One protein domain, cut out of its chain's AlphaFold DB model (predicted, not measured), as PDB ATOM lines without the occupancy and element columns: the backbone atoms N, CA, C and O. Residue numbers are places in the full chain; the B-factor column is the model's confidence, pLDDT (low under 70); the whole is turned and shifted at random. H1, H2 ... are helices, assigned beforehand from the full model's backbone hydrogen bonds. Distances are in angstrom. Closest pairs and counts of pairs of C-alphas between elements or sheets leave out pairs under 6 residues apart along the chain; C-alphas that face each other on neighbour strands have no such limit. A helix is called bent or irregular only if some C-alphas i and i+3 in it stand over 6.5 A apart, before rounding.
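What this domain is: This is residues 36 to 91 of the 92 residues of an uncharacterized protein of Microbulbifer sp. THAF38 (UniProt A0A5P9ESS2). One long helix, H2, makes the length of the model, and the stretch before it forms a hook: residues 36 to 44 run alongside H2 toward its first residues, H1 makes a small turn, and the chain folds back through residues 49 to 54 into H2. H2 has a kink of 57 degrees near residue 62, and residues 85 to 91 stick out at the far end. The printed part has 56 residues, with two named helices, H1 then H2, and no named strand; the class is all helix. The whole is extended, with a radius of gyration of the C-alphas of 16.0 A, and its C-alphas span 51 by 18 by 9 A, a rod.

Where its parts are: The printed part begins at Asn 36, whose C-alpha is at (106.100, 158.849, 194.885). H1 is residues 45 to 48, with C-alpha 45 at (98.991, 180.683, 202.928). H2 is residues 55 to 90, 50.8 A from first to last C-alpha, and ends with C-alpha 90 at (112.199, 152.668, 179.660). H2 is irregular, but only just: C-alphas 59 and 62 are 7.0 A apart.

How they stand to each other: H1 and H2 are joined by a short link of 6 residues. They are close but not clearly touching, and their closest C-alphas, those of Ala 46 and Gly 57, are 7.5 A apart. In H2, 29 of 32 O i to N i+4 pairs are within hydrogen-bond range; H1 is too short for such a pair, and its one O i to N i+3 pair is within range.

The domain as a whole: The two C-alphas farthest apart, those of Leu 55 and Cys 91, are 51.3 A from each other. The C-alphas of Asn 36 and Cys 91, the first and last printed, are 15.9 A apart. Residues 85 to 91, of which 85 to 90 belong to H2, stand free. The printed part has no cut. The mean pLDDT of the printed part is 80.1, and residues 45 to 48 and 50 to 58 are under 70.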
ATOM      1  N   ASN A  36     106.999 157.779 194.484       77.69
ATOM      2  CA  ASN A  36     106.100 158.849 194.885       77.69
ATOM      3  C   ASN A  36     105.628 159.676 193.684       77.69
ATOM      4  O   ASN A  36     106.425 160.177 192.894       77.69
ATOM      5  N   ARG A  37     104.309 159.869 193.591       83.06
ATOM      6  CA  ARG A  37     103.689 160.827 192.668       83.06
ATOM      7  C   ARG A  37     103.551 162.172 193.357       83.06
ATOM      8  O   ARG A  37     103.219 162.223 194.540       83.06
ATOM      9  N   LEU A  38     103.743 163.254 192.608       88.62
ATOM     10  CA  LEU A  38     103.405 164.575 193.121       88.62
ATOM     11  C   LEU A  38     101.915 164.848 192.946       88.62
ATOM     12  O   LEU A  38     101.321 164.516 191.917       88.62
ATOM     13  N   THR A  39     101.326 165.494 193.946       87.25
ATOM     14  CA  THR A  39      99.933 165.939 193.942       87.25
ATOM     15  C   THR A  39      99.883 167.427 194.235       87.25
ATOM     16  O   THR A  39     100.527 167.893 195.175       87.25
ATOM     17  N   LEU A  40      99.097 168.171 193.458       87.50
ATOM     18  CA  LEU A  40      98.862 169.584 193.721       87.50
ATOM     19  C   LEU A  40      97.902 169.724 194.911       87.50
ATOM     20  O   LEU A  40      96.799 169.180 194.876       87.50
ATOM     21  N   LYS A  41      98.314 170.452 195.951       85.25
ATOM     22  CA  LYS A  41      97.489 170.742 197.129       85.25
ATOM     23  C   LYS A  41      97.333 172.250 197.275       85.25
ATOM     24  O   LYS A  41      98.326 172.970 197.276       85.25
ATOM     25  N   VAL A  42      96.093 172.705 197.425       81.56
ATOM     26  CA  VAL A  42      95.804 174.093 197.799       81.56
ATOM     27  C   VAL A  42      96.000 174.218 199.306       81.56
ATOM     28  O   VAL A  42      95.464 173.416 200.072       81.56
ATOM     29  N   VAL A  43      96.806 175.190 199.719       78.81
ATOM     30  CA  VAL A  43      97.066 175.513 201.123       78.81
ATOM     31  C   VAL A  43      96.709 176.975 201.321       78.81
ATOM     32  O   VAL A  43      97.067 177.806 200.485       78.81
ATOM     33  N   ASP A  44      95.992 177.277 202.401       71.88
ATOM     34  CA  ASP A  44      95.769 178.659 202.802       71.88
ATOM     35  C   ASP A  44      97.085 179.222 203.348       71.88
ATOM     36  O   ASP A  44      97.557 178.852 204.425       71.88
ATOM     37  N   LEU A  45      97.728 180.072 202.546       68.94
ATOM     38  CA  LEU A  45      98.991 180.683 202.928       68.94
ATOM     39  C   LEU A  45      98.782 181.758 204.000       68.94
ATOM     40  O   LEU A  45      99.665 181.929 204.827       68.94
ATOM     41  N   ALA A  46      97.621 182.424 204.029       68.69
ATOM     42  CA  ALA A  46      97.319 183.439 205.035       68.69
ATOM     43  C   ALA A  46      97.161 182.814 206.427       68.69
ATOM     44  O   ALA A  46      97.615 183.408 207.405       68.69
ATOM     45  N   GLU A  47      96.612 181.597 206.483       68.06
ATOM     46  CA  GLU A  47      96.600 180.742 207.676       68.06
ATOM     47  C   GLU A  47      97.986 180.305 208.112       68.06
ATOM     48  O   GLU A  47      98.337 180.403 209.285       68.06
ATOM     49  N   ALA A  48      98.809 179.874 207.162       68.25
ATOM     50  CA  ALA A  48     100.149 179.402 207.470       68.25
ATOM     51  C   ALA A  48     101.100 180.518 207.943       68.25
ATOM     52  O   ALA A  48     102.091 180.217 208.609       68.25
ATOM     53  N   THR A  49     100.840 181.781 207.586       71.38
ATOM     54  CA  THR A  49     101.734 182.918 207.873       71.38
ATOM     55  C   THR A  49     101.144 183.978 208.805       71.38
ATOM     56  O   THR A  49     101.741 185.045 208.933       71.38
ATOM     57  N   ASP A  50      99.992 183.720 209.441       65.56
ATOM     58  CA  ASP A  50      99.281 184.660 210.334       65.56
ATOM     59  C   ASP A  50      98.985 186.039 209.696       65.56
ATOM     60  O   ASP A  50      98.776 187.056 210.360       65.56
ATOM     61  N   SER A  51      98.943 186.104 208.363       66.12
ATOM     62  CA  SER A  51      98.877 187.362 207.608       66.12
ATOM     63  C   SER A  51      97.453 187.759 207.210       66.12
ATOM     64  O   SER A  51      97.271 188.587 206.315       66.12
ATOM     65  N   TYR A  52      96.445 187.182 207.868       52.34
ATOM     66  CA  TYR A  52      95.013 187.331 207.577       52.34
ATOM     67  C   TYR A  52      94.508 188.775 207.455       52.34
ATOM     68  O   TYR A  52      93.512 189.021 206.780       52.34
ATOM     69  N   TYR A  53      95.192 189.732 208.086       53.00
ATOM     70  CA  TYR A  53      94.793 191.142 208.114       53.00
ATOM     71  C   TYR A  53      95.692 192.069 207.282       53.00
ATOM     72  O   TYR A  53      95.524 193.286 207.339       53.00
ATOM     73  N   SER A  54      96.640 191.537 206.496       64.38
ATOM     74  CA  SER A  54      97.451 192.381 205.613       64.38
ATOM     75  C   SER A  54      96.650 192.793 204.376       64.38
ATOM     76  O   SER A  54      96.214 191.953 203.587       64.38
ATOM     77  N   LEU A  55      96.495 194.106 204.178       62.31
ATOM     78  CA  LEU A  55      95.862 194.695 202.991       62.31
ATOM     79  C   LEU A  55      96.552 194.234 201.691       62.31
ATOM     80  O   LEU A  55      95.904 194.086 200.657       62.31
ATOM     81  N   GLU A  56      97.851 193.937 201.765       64.38
ATOM     82  CA  GLU A  56      98.637 193.401 200.653       64.38
ATOM     83  C   GLU A  56      98.203 191.981 200.273       64.38
ATOM     84  O   GLU A  56      98.119 191.666 199.088       64.38
ATOM     85  N   GLY A  57      97.856 191.142 201.255       63.56
ATOM     86  CA  GLY A  57      97.377 189.779 201.021       63.56
ATOM     87  C   GLY A  57      96.041 189.762 200.282       63.56
ATOM     88  O   GLY A  57      95.876 189.014 199.320       63.56
ATOM     89  N   LEU A  58      95.112 190.647 200.656       67.69
ATOM     90  CA  LEU A  58      93.811 190.756 199.994       67.69
ATOM     91  C   LEU A  58      93.944 191.242 198.542       67.69
ATOM     92  O   LEU A  58      93.326 190.663 197.650       67.69
ATOM     93  N   ILE A  59      94.776 192.259 198.295       72.12
ATOM     94  CA  ILE A  59      94.962 192.855 196.960       72.12
ATOM     95  C   ILE A  59      95.782 191.943 196.041       72.12
ATOM     96  O   ILE A  59      95.486 191.848 194.851       72.12
ATOM     97  N   ALA A  60      96.797 191.255 196.566       71.19
ATOM     98  CA  ALA A  60      97.644 190.367 195.775       71.19
ATOM     99  C   ALA A  60      97.018 188.980 195.554       71.19
ATOM    100  O   ALA A  60      97.385 188.304 194.591       71.19
ATOM    101  N   SER A  61      96.059 188.553 196.389       73.00
ATOM    102  CA  SER A  61      95.429 187.224 196.296       73.00
ATOM    103  C   SER A  61      94.860 186.862 194.913       73.00
ATOM    104  O   SER A  61      95.116 185.736 194.473       73.00
ATOM    105  N   PRO A  62      94.189 187.758 194.152       79.44
ATOM    106  CA  PRO A  62      93.616 187.409 192.852       79.44
ATOM    107  C   PRO A  62      94.676 187.095 191.795       79.44
ATOM    108  O   PRO A  62      94.376 186.439 190.804       79.44
ATOM    109  N   ILE A  63      95.913 187.557 191.993       80.56
ATOM    110  CA  ILE A  63      97.050 187.301 191.102       80.56
ATOM    111  C   ILE A  63      97.891 186.142 191.647       80.56
ATOM    112  O   ILE A  63      98.300 185.254 190.897       80.56
ATOM    113  N   LEU A  64      98.139 186.118 192.955       81.06
ATOM    114  CA  LEU A  64      99.027 185.151 193.592       81.06
ATOM    115  C   LEU A  64      98.455 183.729 193.559       81.06
ATOM    116  O   LEU A  64      99.180 182.780 193.265       81.06
ATOM    117  N   VAL A  65      97.151 183.568 193.796       83.50
ATOM    118  CA  VAL A  65      96.499 182.251 193.769       83.50
ATOM    119  C   VAL A  65      96.597 181.589 192.386       83.50
ATOM    120  O   VAL A  65      97.126 180.479 192.306       83.50
ATOM    121  N   PRO A  66      96.175 182.218 191.269       84.88
ATOM    122  CA  PRO A  66      96.297 181.577 189.963       84.88
ATOM    123  C   PRO A  66      97.753 181.392 189.527       84.88
ATOM    124  O   PRO A  66      98.077 180.353 188.959       84.88
ATOM    125  N   THR A  67      98.656 182.340 189.804       87.31
ATOM    126  CA  THR A  67     100.071 182.199 189.405       87.31
ATOM    127  C   THR A  67     100.763 181.037 190.118       87.31
ATOM    128  O   THR A  67     101.415 180.221 189.465       87.31
ATOM    129  N   THR A  68     100.570 180.899 191.431       86.69
ATOM    130  CA  THR A  68     101.115 179.770 192.204       86.69
ATOM    131  C   THR A  68     100.486 178.440 191.798       86.69
ATOM    132  O   THR A  68     101.205 177.441 191.700       86.69
ATOM    133  N   ALA A  69      99.188 178.420 191.478       88.75
ATOM    134  CA  ALA A  69      98.510 177.237 190.956       88.75
ATOM    135  C   ALA A  69      99.057 176.810 189.584       88.75
ATOM    136  O   ALA A  69      99.302 175.624 189.372       88.75
ATOM    137  N   ILE A  70      99.302 177.759 188.673       91.12
ATOM    138  CA  ILE A  70      99.872 177.481 187.347       91.12
ATOM    139  C   ILE A  70     101.291 176.924 187.481       91.12
ATOM    140  O   ILE A  70     101.587 175.874 186.914       91.12
ATOM    141  N   LEU A  71     102.161 177.592 188.245       92.81
ATOM    142  CA  LEU A  71     103.556 177.169 188.407       92.81
ATOM    143  C   LEU A  71     103.655 175.792 189.070       92.81
ATOM    144  O   LEU A  71     104.336 174.897 188.567       92.81
ATOM    145  N   SER A  72     102.924 175.597 190.168       92.12
ATOM    146  CA  SER A  72     102.919 174.326 190.893       92.12
ATOM    147  C   SER A  72     102.271 173.216 190.066       92.12
ATOM    148  O   SER A  72     102.762 172.090 190.042       92.12
ATOM    149  N   GLY A  73     101.199 173.529 189.333       91.75
ATOM    150  CA  GLY A  73     100.537 172.600 188.422       91.75
ATOM    151  C   GLY A  73     101.451 172.149 187.283       91.75
ATOM    152  O   GLY A  73     101.541 170.951 187.021       91.75
ATOM    153  N   ALA A  74     102.183 173.075 186.659       94.75
ATOM    154  CA  ALA A  74     103.157 172.758 185.616       94.75
ATOM    155  C   ALA A  74     104.271 171.840 186.139       94.75
ATOM    156  O   ALA A  74     104.631 170.868 185.475       94.75
ATOM    157  N   TYR A  75     104.767 172.098 187.353       93.06
ATOM    158  CA  TYR A  75     105.785 171.263 187.991       93.06
ATOM    159  C   TYR A  75     105.282 169.839 188.270       93.06
ATOM    160  O   TYR A  75     105.939 168.859 187.911       93.06
ATOM    161  N   VAL A  76     104.087 169.714 188.857       93.81
ATOM    162  CA  VAL A  76     103.448 168.417 189.130       93.81
ATOM    163  C   VAL A  76     103.196 167.647 187.835       93.81
ATOM    164  O   VAL A  76     103.471 166.447 187.772       93.81
ATOM    165  N   LEU A  77     102.697 168.328 186.800       94.56
ATOM    166  CA  LEU A  77     102.438 167.729 185.495       94.56
ATOM    167  C   LEU A  77     103.730 167.186 184.886       94.56
ATOM    168  O   LEU A  77     103.788 165.997 184.591       94.56
ATOM    169  N   ALA A  78     104.764 168.022 184.763       93.75
ATOM    170  CA  ALA A  78     106.033 167.636 184.158       93.75
ATOM    171  C   ALA A  78     106.668 166.439 184.879       93.75
ATOM    172  O   ALA A  78     107.035 165.452 184.238       93.75
ATOM    173  N   HIS A  79     106.745 166.475 186.212       91.62
ATOM    174  CA  HIS A  79     107.317 165.366 186.974       91.62
ATOM    175  C   HIS A  79     106.514 164.075 186.764       91.62
ATOM    176  O   HIS A  79     107.081 163.035 186.423       91.62
ATOM    177  N   ASN A  80     105.187 164.128 186.884       91.12
ATOM    178  CA  ASN A  80     104.368 162.934 186.707       91.12
ATOM    179  C   ASN A  80     104.416 162.398 185.263       91.12
ATOM    180  O   ASN A  80     104.366 161.181 185.091       91.12
ATOM    181  N   THR A  81     104.551 163.251 184.238       91.88
ATOM    182  CA  THR A  81     104.699 162.807 182.841       91.88
ATOM    183  C   THR A  81     106.044 162.142 182.581       91.88
ATOM    184  O   THR A  81     106.065 161.096 181.939       91.88
ATOM    185  N   TYR A  82     107.148 162.685 183.109       88.38
ATOM    186  CA  TYR A  82     108.464 162.045 182.991       88.38
ATOM    187  C   TYR A  82     108.472 160.684 183.678       88.38
ATOM    188  O   TYR A  82     108.834 159.689 183.058       88.38
ATOM    189  N   ARG A  83     107.942 160.616 184.904       86.81
ATOM    190  CA  ARG A  83     107.808 159.359 185.646       86.81
ATOM    191  C   ARG A  83     106.976 158.329 184.876       86.81
ATOM    192  O   ARG A  83     107.344 157.164 184.820       86.81
ATOM    193  N   LEU A  84     105.855 158.742 184.275       88.62
ATOM    194  CA  LEU A  84     105.026 157.857 183.447       88.62
ATOM    195  C   LEU A  84     105.759 157.377 182.188       88.62
ATOM    196  O   LEU A  84     105.562 156.235 181.785       88.62
ATOM    197  N   GLY A  85     106.575 158.231 181.569       87.38
ATOM    198  CA  GLY A  85     107.410 157.866 180.427       87.38
ATOM    199  C   GLY A  85     108.482 156.846 180.804       87.38
ATOM    200  O   GLY A  85     108.596 155.818 180.145       87.38
ATOM    201  N   GLU A  86     109.212 157.077 181.896       84.25
ATOM    202  CA  GLU A  86     110.203 156.126 182.415       84.25
ATOM    203  C   GLU A  86     109.555 154.786 182.780       84.25
ATOM    204  O   GLU A  86     110.022 153.739 182.337       84.25
ATOM    205  N   GLU A  87     108.429 154.815 183.503       83.38
ATOM    206  CA  GLU A  87     107.685 153.622 183.928       83.38
ATOM    207  C   GLU A  87     107.166 152.801 182.740       83.38
ATOM    208  O   GLU A  87     107.186 151.578 182.802       83.38
ATOM    209  N   LYS A  88     106.703 153.445 181.658       83.38
ATOM    210  CA  LYS A  88     106.053 152.748 180.533       83.38
ATOM    211  C   LYS A  88     106.947 152.454 179.331       83.38
ATOM    212  O   LYS A  88     106.583 151.593 178.541       83.38
ATOM    213  N   ILE A  89     108.013 153.224 179.120       82.88
ATOM    214  CA  ILE A  89     108.821 153.170 177.886       82.88
ATOM    215  C   ILE A  89     110.232 152.657 178.171       82.88
ATOM    216  O   ILE A  89     110.799 151.951 177.344       82.88
ATOM    217  N   VAL A  90     110.815 153.033 179.315       77.19
ATOM    218  CA  VAL A  90     112.199 152.668 179.660       77.19
ATOM    219  C   VAL A  90     112.237 151.400 180.512       77.19
ATOM    220  O   VAL A  90     113.079 150.536 180.281       77.19
ATOM    221  N   CYS A  91     111.338 151.301 181.493       74.31
ATOM    222  CA  CYS A  91     111.353 150.266 182.528       74.31
ATOM    223  C   CYS A  91     110.191 149.265 182.456       74.31
ATOM    224  O   CYS A  91     110.206 148.289 183.209       74.31
TER     225      CYS A  91